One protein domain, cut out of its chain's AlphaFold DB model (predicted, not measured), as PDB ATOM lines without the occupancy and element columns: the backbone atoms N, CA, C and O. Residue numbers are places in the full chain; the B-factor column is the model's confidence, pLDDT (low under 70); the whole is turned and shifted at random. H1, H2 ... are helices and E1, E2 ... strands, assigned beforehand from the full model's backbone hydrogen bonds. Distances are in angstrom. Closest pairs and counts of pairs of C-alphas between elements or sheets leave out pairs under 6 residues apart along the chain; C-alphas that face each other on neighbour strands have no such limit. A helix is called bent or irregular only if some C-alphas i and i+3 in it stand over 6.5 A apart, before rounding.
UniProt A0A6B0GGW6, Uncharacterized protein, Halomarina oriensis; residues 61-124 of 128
ATOM      1  N   ILE A  61     159.939 191.920 129.000       91.50
ATOM      2  CA  ILE A  61     160.118 191.923 127.553       91.50
ATOM      3  C   ILE A  61     161.555 191.556 127.177       91.50
ATOM      4  O   ILE A  61     162.501 191.825 127.920       91.50
ATOM      5  N   SER A  62     161.709 190.954 126.001       90.06
ATOM      6  CA  SER A  62     163.028 190.620 125.453       90.06
ATOM      7  C   SER A  62     163.782 191.878 125.006       90.06
ATOM      8  O   SER A  62     163.166 192.914 124.747       90.06
ATOM      9  N   ASP A  63     165.104 191.784 124.838       87.75
ATOM     10  CA  ASP A  63     165.909 192.902 124.318       87.75
ATOM     11  C   ASP A  63     165.439 193.377 122.933       87.75
ATOM     12  O   ASP A  63     165.458 194.572 122.656       87.75
ATOM     13  N   ASP A  64     164.951 192.460 122.094       89.12
ATOM     14  CA  ASP A  64     164.418 192.769 120.760       89.12
ATOM     15  C   ASP A  64     163.165 193.662 120.836       89.12
ATOM     16  O   ASP A  64     163.064 194.691 120.174       89.12
ATOM     17  N   GLU A  65     162.242 193.342 121.747       89.31
ATOM     18  CA  GLU A  65     161.053 194.166 121.985       89.31
ATOM     19  C   GLU A  65     161.399 195.515 122.606       89.31
ATOM     20  O   GLU A  65     160.773 196.533 122.307       89.31
ATOM     21  N   ARG A  66     162.423 195.536 123.461       88.31
ATOM     22  CA  ARG A  66     162.932 196.767 124.055       88.31
ATOM     23  C   ARG A  66     163.556 197.678 122.995       88.31
ATOM     24  O   ARG A  66     163.316 198.880 123.030       88.31
ATOM     25  N   ALA A  67     164.276 197.114 122.026       87.88
ATOM     26  CA  ALA A  67     164.772 197.846 120.862       87.88
ATOM     27  C   ALA A  67     163.624 198.353 119.973       87.88
ATOM     28  O   ALA A  67     163.668 199.485 119.503       87.88
ATOM     29  N   GLY A  68     162.556 197.565 119.803       88.12
ATOM     30  CA  GLY A  68     161.354 198.000 119.085       88.12
ATOM     31  C   GLY A  68     160.633 199.181 119.748       88.12
ATOM     32  O   GLY A  68     160.048 200.016 119.059       88.12
ATOM     33  N   LEU A  69     160.676 199.290 121.079       88.81
ATOM     34  CA  LEU A  69     160.201 200.478 121.797       88.81
ATOM     35  C   LEU A  69     161.093 201.700 121.538       88.81
ATOM     36  O   LEU A  69     160.566 202.776 121.254       88.81
ATOM     37  N   ASP A  70     162.414 201.524 121.583       89.00
ATOM     38  CA  ASP A  70     163.388 202.594 121.339       89.00
ATOM     39  C   ASP A  70     163.287 203.158 119.909       89.00
ATOM     40  O   ASP A  70     163.209 204.374 119.732       89.00
ATOM     41  N   ASP A  71     163.146 202.293 118.896       88.62
ATOM     42  CA  ASP A  71     162.928 202.684 117.490       88.62
ATOM     43  C   ASP A  71     161.660 203.537 117.309       88.62
ATOM     44  O   ASP A  71     161.624 204.500 116.542       88.62
ATOM     45  N   ARG A  72     160.622 203.243 118.101       88.75
ATOM     46  CA  ARG A  72     159.370 204.013 118.139       88.75
ATOM     47  C   ARG A  72     159.483 205.318 118.936       88.75
ATOM     48  O   ARG A  72     158.483 206.028 119.056       88.75
ATOM     49  N   GLY A  73     160.653 205.625 119.495       88.06
ATOM     50  CA  GLY A  73     160.891 206.782 120.356       88.06
ATOM     51  C   GLY A  73     160.220 206.670 121.727       88.06
ATOM     52  O   GLY A  73     159.914 207.689 122.345       88.06
ATOM     53  N   ILE A  74     159.933 205.450 122.187       88.88
ATOM     54  CA  ILE A  74     159.334 205.195 123.498       88.88
ATOM     55  C   ILE A  74     160.459 204.901 124.484       88.88
ATOM     56  O   ILE A  74     161.196 203.929 124.314       88.88
ATOM     57  N   SER A  75     160.572 205.714 125.539       88.06
ATOM     58  CA  SER A  75     161.611 205.492 126.543       88.06
ATOM     59  C   SER A  75     161.420 204.154 127.261       88.06
ATOM     60  O   SER A  75     160.325 203.797 127.696       88.06
ATOM     61  N   THR A  76     162.523 203.425 127.419       88.06
ATOM     62  CA  THR A  76     162.594 202.197 128.221       88.06
ATOM     63  C   THR A  76     163.373 202.403 129.520       88.06
ATOM     64  O   THR A  76     163.836 201.436 130.135       88.06
ATOM     65  N   ASN A  77     163.537 203.664 129.931       87.69
ATOM     66  CA  ASN A  77     164.112 204.044 131.213       87.69
ATOM     67  C   ASN A  77     162.982 204.440 132.183       87.69
ATOM     68  O   ASN A  77     162.185 205.316 131.848       87.69
ATOM     69  N   PRO A  78     162.888 203.823 133.376       87.12
ATOM     70  CA  PRO A  78     161.856 204.170 134.353       87.12
ATOM     71  C   PRO A  78     161.920 205.634 134.815       87.12
ATOM     72  O   PRO A  78     160.884 206.195 135.138       87.12
ATOM     73  N   GLU A  79     163.093 206.277 134.806       86.69
ATOM     74  CA  GLU A  79     163.241 207.672 135.264       86.69
ATOM     75  C   GLU A  79     162.562 208.708 134.353       86.69
ATOM     76  O   GLU A  79     162.310 209.830 134.787       86.69
ATOM     77  N   ASP A  80     162.231 208.339 133.112       88.44
ATOM     78  CA  ASP A  80     161.450 209.195 132.210       88.44
ATOM     79  C   ASP A  80     159.947 209.203 132.553       88.44
ATOM     80  O   ASP A  80     159.176 209.957 131.958       88.44
ATOM     81  N   TYR A  81     159.519 208.378 133.515       87.06
ATOM     82  CA  TYR A  81     158.135 208.248 133.959       87.06
ATOM     83  C   TYR A  81     158.001 208.681 135.425       87.06
ATOM     84  O   TYR A  81     158.669 208.162 136.313       87.06
ATOM     85  N   GLU A  82     157.087 209.613 135.702       84.00
ATOM     86  CA  GLU A  82     156.946 210.231 137.031       84.00
ATOM     87  C   GLU A  82     156.551 209.230 138.134       84.00
ATOM     88  O   GLU A  82     156.977 209.363 139.281       84.00
ATOM     89  N   ALA A  83     155.752 208.212 137.802       87.69
ATOM     90  CA  ALA A  83     155.226 207.248 138.769       87.69
ATOM     91  C   ALA A  83     156.019 205.931 138.836       87.69
ATOM     92  O   ALA A  83     155.656 205.044 139.615       87.69
ATOM     93  N   VAL A  84     157.080 205.777 138.036       90.38
ATOM     94  CA  VAL A  84     157.784 204.501 137.880       90.38
ATOM     95  C   VAL A  84     159.090 204.517 138.675       90.38
ATOM     96  O   VAL A  84     159.984 205.315 138.404       90.38
ATOM     97  N   PRO A  85     159.258 203.620 139.659       89.56
ATOM     98  CA  PRO A  85     160.514 203.515 140.381       89.56
ATOM     99  C   PRO A  85     161.584 202.814 139.538       89.56
ATOM    100  O   PRO A  85     161.292 201.992 138.672       89.56
ATOM    101  N   SER A  86     162.849 203.040 139.887       84.44
ATOM    102  CA  SER A  86     164.012 202.446 139.211       84.44
ATOM    103  C   SER A  86     164.039 200.909 139.195       84.44
ATOM    104  O   SER A  86     164.689 200.314 138.342       84.44
ATOM    105  N   GLY A  87     163.321 200.253 140.111       83.00
ATOM    106  CA  GLY A  87     163.164 198.794 140.152       83.00
ATOM    107  C   GLY A  87     162.045 198.229 139.267       83.00
ATOM    108  O   GLY A  87     161.736 197.044 139.381       83.00
ATOM    109  N   ALA A  88     161.386 199.050 138.446       91.25
ATOM    110  CA  ALA A  88     160.342 198.585 137.545       91.25
ATOM    111  C   ALA A  88     160.905 197.878 136.306       91.25
ATOM    112  O   ALA A  88     162.013 198.154 135.847       91.25
ATOM    113  N   TYR A  89     160.104 196.986 135.730       92.25
ATOM    114  CA  TYR A  89     160.404 196.313 134.470       92.25
ATOM    115  C   TYR A  89     159.228 196.419 133.505       92.25
ATOM    116  O   TYR A  89     158.077 196.550 133.924       92.25
ATOM    117  N   ILE A  90     159.511 196.366 132.205       93.50
ATOM    118  CA  ILE A  90     158.475 196.397 131.174       93.50
ATOM    119  C   ILE A  90     157.993 194.974 130.921       93.50
ATOM    120  O   ILE A  90     158.801 194.066 130.744       93.50
ATOM    121  N   THR A  91     156.680 194.784 130.871       94.31
ATOM    122  CA  THR A  91     156.018 193.520 130.542       94.31
ATOM    123  C   THR A  91     154.908 193.738 129.519       94.31
ATOM    124  O   THR A  91     154.430 194.859 129.331       94.31
ATOM    125  N   ILE A  92     154.459 192.659 128.877       92.31
ATOM    126  CA  ILE A  92     153.361 192.687 127.912       92.31
ATOM    127  C   ILE A  92     152.139 192.011 128.488       92.31
ATOM    128  O   ILE A  92     152.149 190.831 128.837       92.31
ATOM    129  N   LYS A  93     151.028 192.740 128.488       90.06
ATOM    130  CA  LYS A  93     149.733 192.201 128.885       90.06
ATOM    131  C   LYS A  93     148.841 192.042 127.670       90.06
ATOM    132  O   LYS A  93     148.630 192.980 126.904       90.06
ATOM    133  N   THR A  94     148.275 190.846 127.530       88.31
ATOM    134  CA  THR A  94     147.212 190.585 126.556       88.31
ATOM    135  C   THR A  94     145.874 190.921 127.205       88.31
ATOM    136  O   THR A  94     145.460 190.232 128.135       88.31
ATOM    137  N   THR A  95     145.186 191.963 126.739       82.81
ATOM    138  CA  THR A  95     143.879 192.357 127.304       82.81
ATOM    139  C   THR A  95     142.721 191.620 126.642       82.81
ATOM    140  O   THR A  95     141.731 191.298 127.296       82.81
ATOM    141  N   LYS A  96     142.837 191.320 125.344       83.06
ATOM    142  CA  LYS A  96     141.832 190.581 124.579       83.06
ATOM    143  C   LYS A  96     142.514 189.696 123.546       83.06
ATOM    144  O   LYS A  96     143.377 190.155 122.805       83.06
ATOM    145  N   ARG A  97     142.084 188.438 123.466       81.50
ATOM    146  CA  ARG A  97     142.475 187.501 122.411       81.50
ATOM    147  C   ARG A  97     141.229 187.098 121.632       81.50
ATOM    148  O   ARG A  97     140.249 186.657 122.227       81.50
ATOM    149  N   THR A  98     141.259 187.281 120.321       81.75
ATOM    150  CA  THR A  98     140.284 186.717 119.382       81.75
ATOM    151  C   THR A  98     140.968 185.631 118.554       81.75
ATOM    152  O   THR A  98     142.185 185.469 118.628       81.75
ATOM    153  N   SER A  99     140.199 184.884 117.762       78.50
ATOM    154  CA  SER A  99     140.741 183.868 116.847       78.50
ATOM    155  C   SER A  99     141.696 184.444 115.795       78.50
ATOM    156  O   SER A  99     142.469 183.700 115.207       78.50
ATOM    157  N   GLU A 100     141.631 185.755 115.559       78.19
ATOM    158  CA  GLU A 100     142.373 186.444 114.503       78.19
ATOM    159  C   GLU A 100     143.470 187.358 115.060       78.19
ATOM    160  O   GLU A 100     144.436 187.627 114.360       78.19
ATOM    161  N   ARG A 101     143.321 187.893 116.287       80.75
ATOM    162  CA  ARG A 101     144.186 188.969 116.806       80.75
ATOM    163  C   ARG A 101     144.356 188.903 118.322       80.75
ATOM    164  O   ARG A 101     143.413 188.591 119.054       80.75
ATOM    165  N   ALA A 102     145.534 189.282 118.807       81.88
ATOM    166  CA  ALA A 102     145.786 189.535 120.222       81.88
ATOM    167  C   ALA A 102     146.044 191.030 120.438       81.88
ATOM    168  O   ALA A 102     146.902 191.621 119.793       81.88
ATOM    169  N   TYR A 103     145.298 191.646 121.352       86.12
ATOM    170  CA  TYR A 103     145.518 193.030 121.758       86.12
ATOM    171  C   TYR A 103     146.508 193.033 122.917       86.12
ATOM    172  O   TYR A 103     146.160 192.668 124.047       86.12
ATOM    173  N   GLN A 104     147.748 193.391 122.600       90.50
ATOM    174  CA  GLN A 104     148.874 193.393 123.521       90.50
ATOM    175  C   GLN A 104     149.366 194.815 123.769       90.50
ATOM    176  O   GLN A 104     149.420 195.647 122.860       90.50
ATOM    177  N   TYR A 105     149.728 195.087 125.017       90.88
ATOM    178  CA  TYR A 105     150.186 196.399 125.451       90.88
ATOM    179  C   TYR A 105     151.372 196.254 126.394       90.88
ATOM    180  O   TYR A 105     151.397 195.344 127.227       90.88
ATOM    181  N   TYR A 106     152.314 197.178 126.262       92.56
ATOM    182  CA  TYR A 106     153.448 197.343 127.150       92.56
ATOM    183  C   TYR A 106     153.020 198.074 128.417       92.56
ATOM    184  O   TYR A 106     152.346 199.108 128.368       92.56
ATOM    185  N   TYR A 107     153.446 197.533 129.550       93.31
ATOM    186  CA  TYR A 107     153.247 198.113 130.866       93.31
ATOM    187  C   TYR A 107     154.557 198.108 131.637       93.31
ATOM    188  O   TYR A 107     155.255 197.097 131.653       93.31
ATOM    189  N   TRP A 108     154.830 199.182 132.365       94.19
ATOM    190  CA  TRP A 108     155.723 199.130 133.510       94.19
ATOM    191  C   TRP A 108     155.068 198.308 134.610       94.19
ATOM    192  O   TRP A 108     153.868 198.434 134.856       94.19
ATOM    193  N   GLN A 109     155.843 197.466 135.280       93.56
ATOM    194  CA  GLN A 109     155.404 196.685 136.422       93.56
ATOM    195  C   GLN A 109     156.465 196.724 137.517       93.56
ATOM    196  O   GLN A 109     157.655 196.547 137.265       93.56
ATOM    197  N   TRP A 110     156.024 196.961 138.747       91.94
ATOM    198  CA  TRP A 110     156.874 196.947 139.933       91.94
ATOM    199  C   TRP A 110     156.061 196.562 141.162       91.94
ATOM    200  O   TRP A 110     154.832 196.435 141.121       91.94
ATOM    201  N   ARG A 111     156.762 196.382 142.277       87.69
ATOM    202  CA  ARG A 111     156.157 196.067 143.564       87.69
ATOM    203  C   ARG A 111     156.313 197.242 144.521       87.69
ATOM    204  O   ARG A 111     157.406 197.774 144.679       87.69
ATOM    205  N   GLU A 112     155.223 197.605 145.183       85.44
ATOM    206  CA  GLU A 112     155.200 198.570 146.281       85.44
ATOM    207  C   GLU A 112     154.688 197.850 147.533       85.44
ATOM    208  O   GLU A 112     153.506 197.519 147.648       85.44
ATOM    209  N   GLY A 113     155.608 197.516 148.442       80.44
ATOM    210  CA  GLY A 113     155.308 196.671 149.599       80.44
ATOM    211  C   GLY A 113     154.827 195.280 149.173       80.44
ATOM    212  O   GLY A 113     155.598 194.477 148.649       80.44
ATOM    213  N   ASP A 114     153.544 194.996 149.386       77.75
ATOM    214  CA  ASP A 114     152.905 193.724 149.027       77.75
ATOM    215  C   ASP A 114     151.941 193.825 147.835       77.75
ATOM    216  O   ASP A 114     151.272 192.852 147.493       77.75
ATOM    217  N   ILE A 115     151.886 194.983 147.169       84.62
ATOM    218  CA  ILE A 115     150.971 195.231 146.053       84.62
ATOM    219  C   ILE A 115     151.763 195.359 144.751       84.62
ATOM    220  O   ILE A 115     152.787 196.041 144.680       84.62
ATOM    221  N   TRP A 116     151.255 194.721 143.697       87.25
ATOM    222  CA  TRP A 116     151.750 194.902 142.335       87.25
ATOM    223  C   TRP A 116     151.160 196.169 141.721       87.25
ATOM    224  O   TRP A 116     149.940 196.318 141.624       87.25
ATOM    225  N   LYS A 117     152.036 197.068 141.281       91.31
ATOM    226  CA  LYS A 117     151.690 198.284 140.548       91.31
ATOM    227  C   LYS A 117     152.031 198.100 139.079       91.31
ATOM    228  O   LYS A 117     152.917 197.323 138.724       91.31
ATOM    229  N   ASN A 118     151.277 198.775 138.223       92.56
ATOM    230  CA  ASN A 118     151.584 198.837 136.808       92.56
ATOM    231  C   ASN A 118     151.217 200.198 136.233       92.56
ATOM    232  O   ASN A 118     150.270 200.825 136.702       92.56
ATOM    233  N   GLU A 119     151.951 200.606 135.207       92.25
ATOM    234  CA  GLU A 119     151.696 201.822 134.446       92.25
ATOM    235  C   GLU A 119     151.726 201.510 132.954       92.25
ATOM    236  O   GLU A 119     152.531 200.712 132.484       92.25
ATOM    237  N   TYR A 120     150.786 202.084 132.216       91.62
ATOM    238  CA  TYR A 120     150.659 201.868 130.784       91.62
ATOM    239  C   TYR A 120     151.742 202.628 130.014       91.62
ATOM    240  O   TYR A 120     151.965 203.805 130.277       91.62
ATOM    241  N   ILE A 121     152.352 201.973 129.023       90.94
ATOM    242  CA  ILE A 121     153.364 202.585 128.154       90.94
ATOM    243  C   ILE A 121     152.779 202.839 126.764       90.94
ATOM    244  O   ILE A 121     152.611 203.978 126.336       90.94
ATOM    245  N   ALA A 122     152.482 201.764 126.033       89.56
ATOM    246  CA  ALA A 122     152.122 201.826 124.621       89.56
ATOM    247  C   ALA A 122     151.491 200.505 124.156       89.56
ATOM    248  O   ALA A 122     151.727 199.461 124.769       89.56
ATOM    249  N   PRO A 123     150.737 200.484 123.044       89.19
ATOM    250  CA  PRO A 123     150.357 199.223 122.423       89.19
ATOM    251  C   PRO A 123     151.590 198.567 121.789       89.19
ATOM    252  O   PRO A 123     152.458 199.266 121.253       89.19
ATOM    253  N   VAL A 124     151.635 197.233 121.778       84.44
ATOM    254  CA  VAL A 124     152.687 196.451 121.089       84.44
ATOM    255  C   VAL A 124     152.642 196.656 119.565       84.44
ATOM    256  O   VAL A 124     153.613 196.416 118.863       84.44
TER     257      VAL A 124
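This is residues 61 to 124 of the 128 residues of an uncharacterized protein of Halomarina oriensis (UniProt A0A6B0GGW6). The domain is a long, strongly twisted ribbon of three antiparallel strands, E1, E2 and E3, with E2 in the middle and bent along its length, and the tight turns of its two hairpins at opposite ends of the ribbon. A short helix, H1, only grazes this sheet, and a long loop with no named element, residues 72 to 88, leads from the helix back to E1. The printed part has 64 residues, with one named helix followed by three named strands, in the order H1, E1, E2, E3; the sheet runs E1 - E2 - E3, antiparallel throughout, and the class is mixed, helices and strands. The whole is only just compact, close to loose, with a radius of gyration of the C-alphas of 12.5 A, and the C-alphas span 38 by 30 by 18 A along their three main axes.

E2, residues 102 to 112, is the longest strand by residues and measures 29.1 A from first to last C-alpha. It goes from C-alpha 102 at (145.786, 189.535, 120.222) to C-alpha 112 at (155.200, 198.570, 146.281), and it bends by 53 degrees at residue 106. E1, residues 89 to 97, measures 23.3 A from first to last C-alpha. E3, residues 115 to 123, measures 24.0 A and ends with C-alpha 123 at (150.357, 199.223, 122.423). H1, residues 63 to 71, is 12.3 A long and begins with C-alpha 63 at (165.909, 192.902, 124.318). Residues 78 to 80, within the long loop, are also helix, but too short a run to bear a name.

The three strands form a meander, each strand the antiparallel neighbour of the one before. E2 is the inner strand, and E1 and E3 are the edge strands. The angle between the N-to-C directions of E1 and E2 is 141 degrees. In this hairpin, C-alphas 90 and 108 face each other at 4.5 A, as do C-alphas 97 and 102, also at 4.5 A. Across it, N 91 and O 107 are within hydrogen-bond range at 2.8 A, and so are N 103 and O 96, at 2.8 A. E2 and E3 form the second hairpin, with 143 degrees between their directions. Here C-alphas 105 and 123 face each other at 4.1 A, and C-alphas 112 and 115 at 5.4 A. N 108 and O 119 are within hydrogen-bond range at 2.8 A, as are N 115 and O 112 at 3.0 A. E1 faces residues 102 to 109 of E2, while E3 faces residues 105 to 112. The sheet is strongly twisted, its C-alphas lying up to 5.5 A off the best plane through them. H1 is on this sheet but only grazes it, through its residues 65 to 69, with 10 pairs of C-alphas within 10 A: 4 to E1, 3 to E2 and 3 to E3. In H1 every O i to N i+4 pair is within hydrogen-bond range.

The two C-alphas farthest apart in the domain are those of Glu 100 and Gly 113, 38.8 A, one in each of the tight links E1 to E2 and E2 to E3. These links have 4 and 2 residues. The link from H1 to E1 is long, with 17 residues, and its C-alphas lie 9 to 15 A from the mean of the C-alphas. The first and last printed C-alphas, of Ile 61 and Val 124, are 10.8 A apart. The printed part has no cut and belongs to a full chain of 128 residues. Its mean pLDDT is 87.9, and no printed residue of the model is under 70.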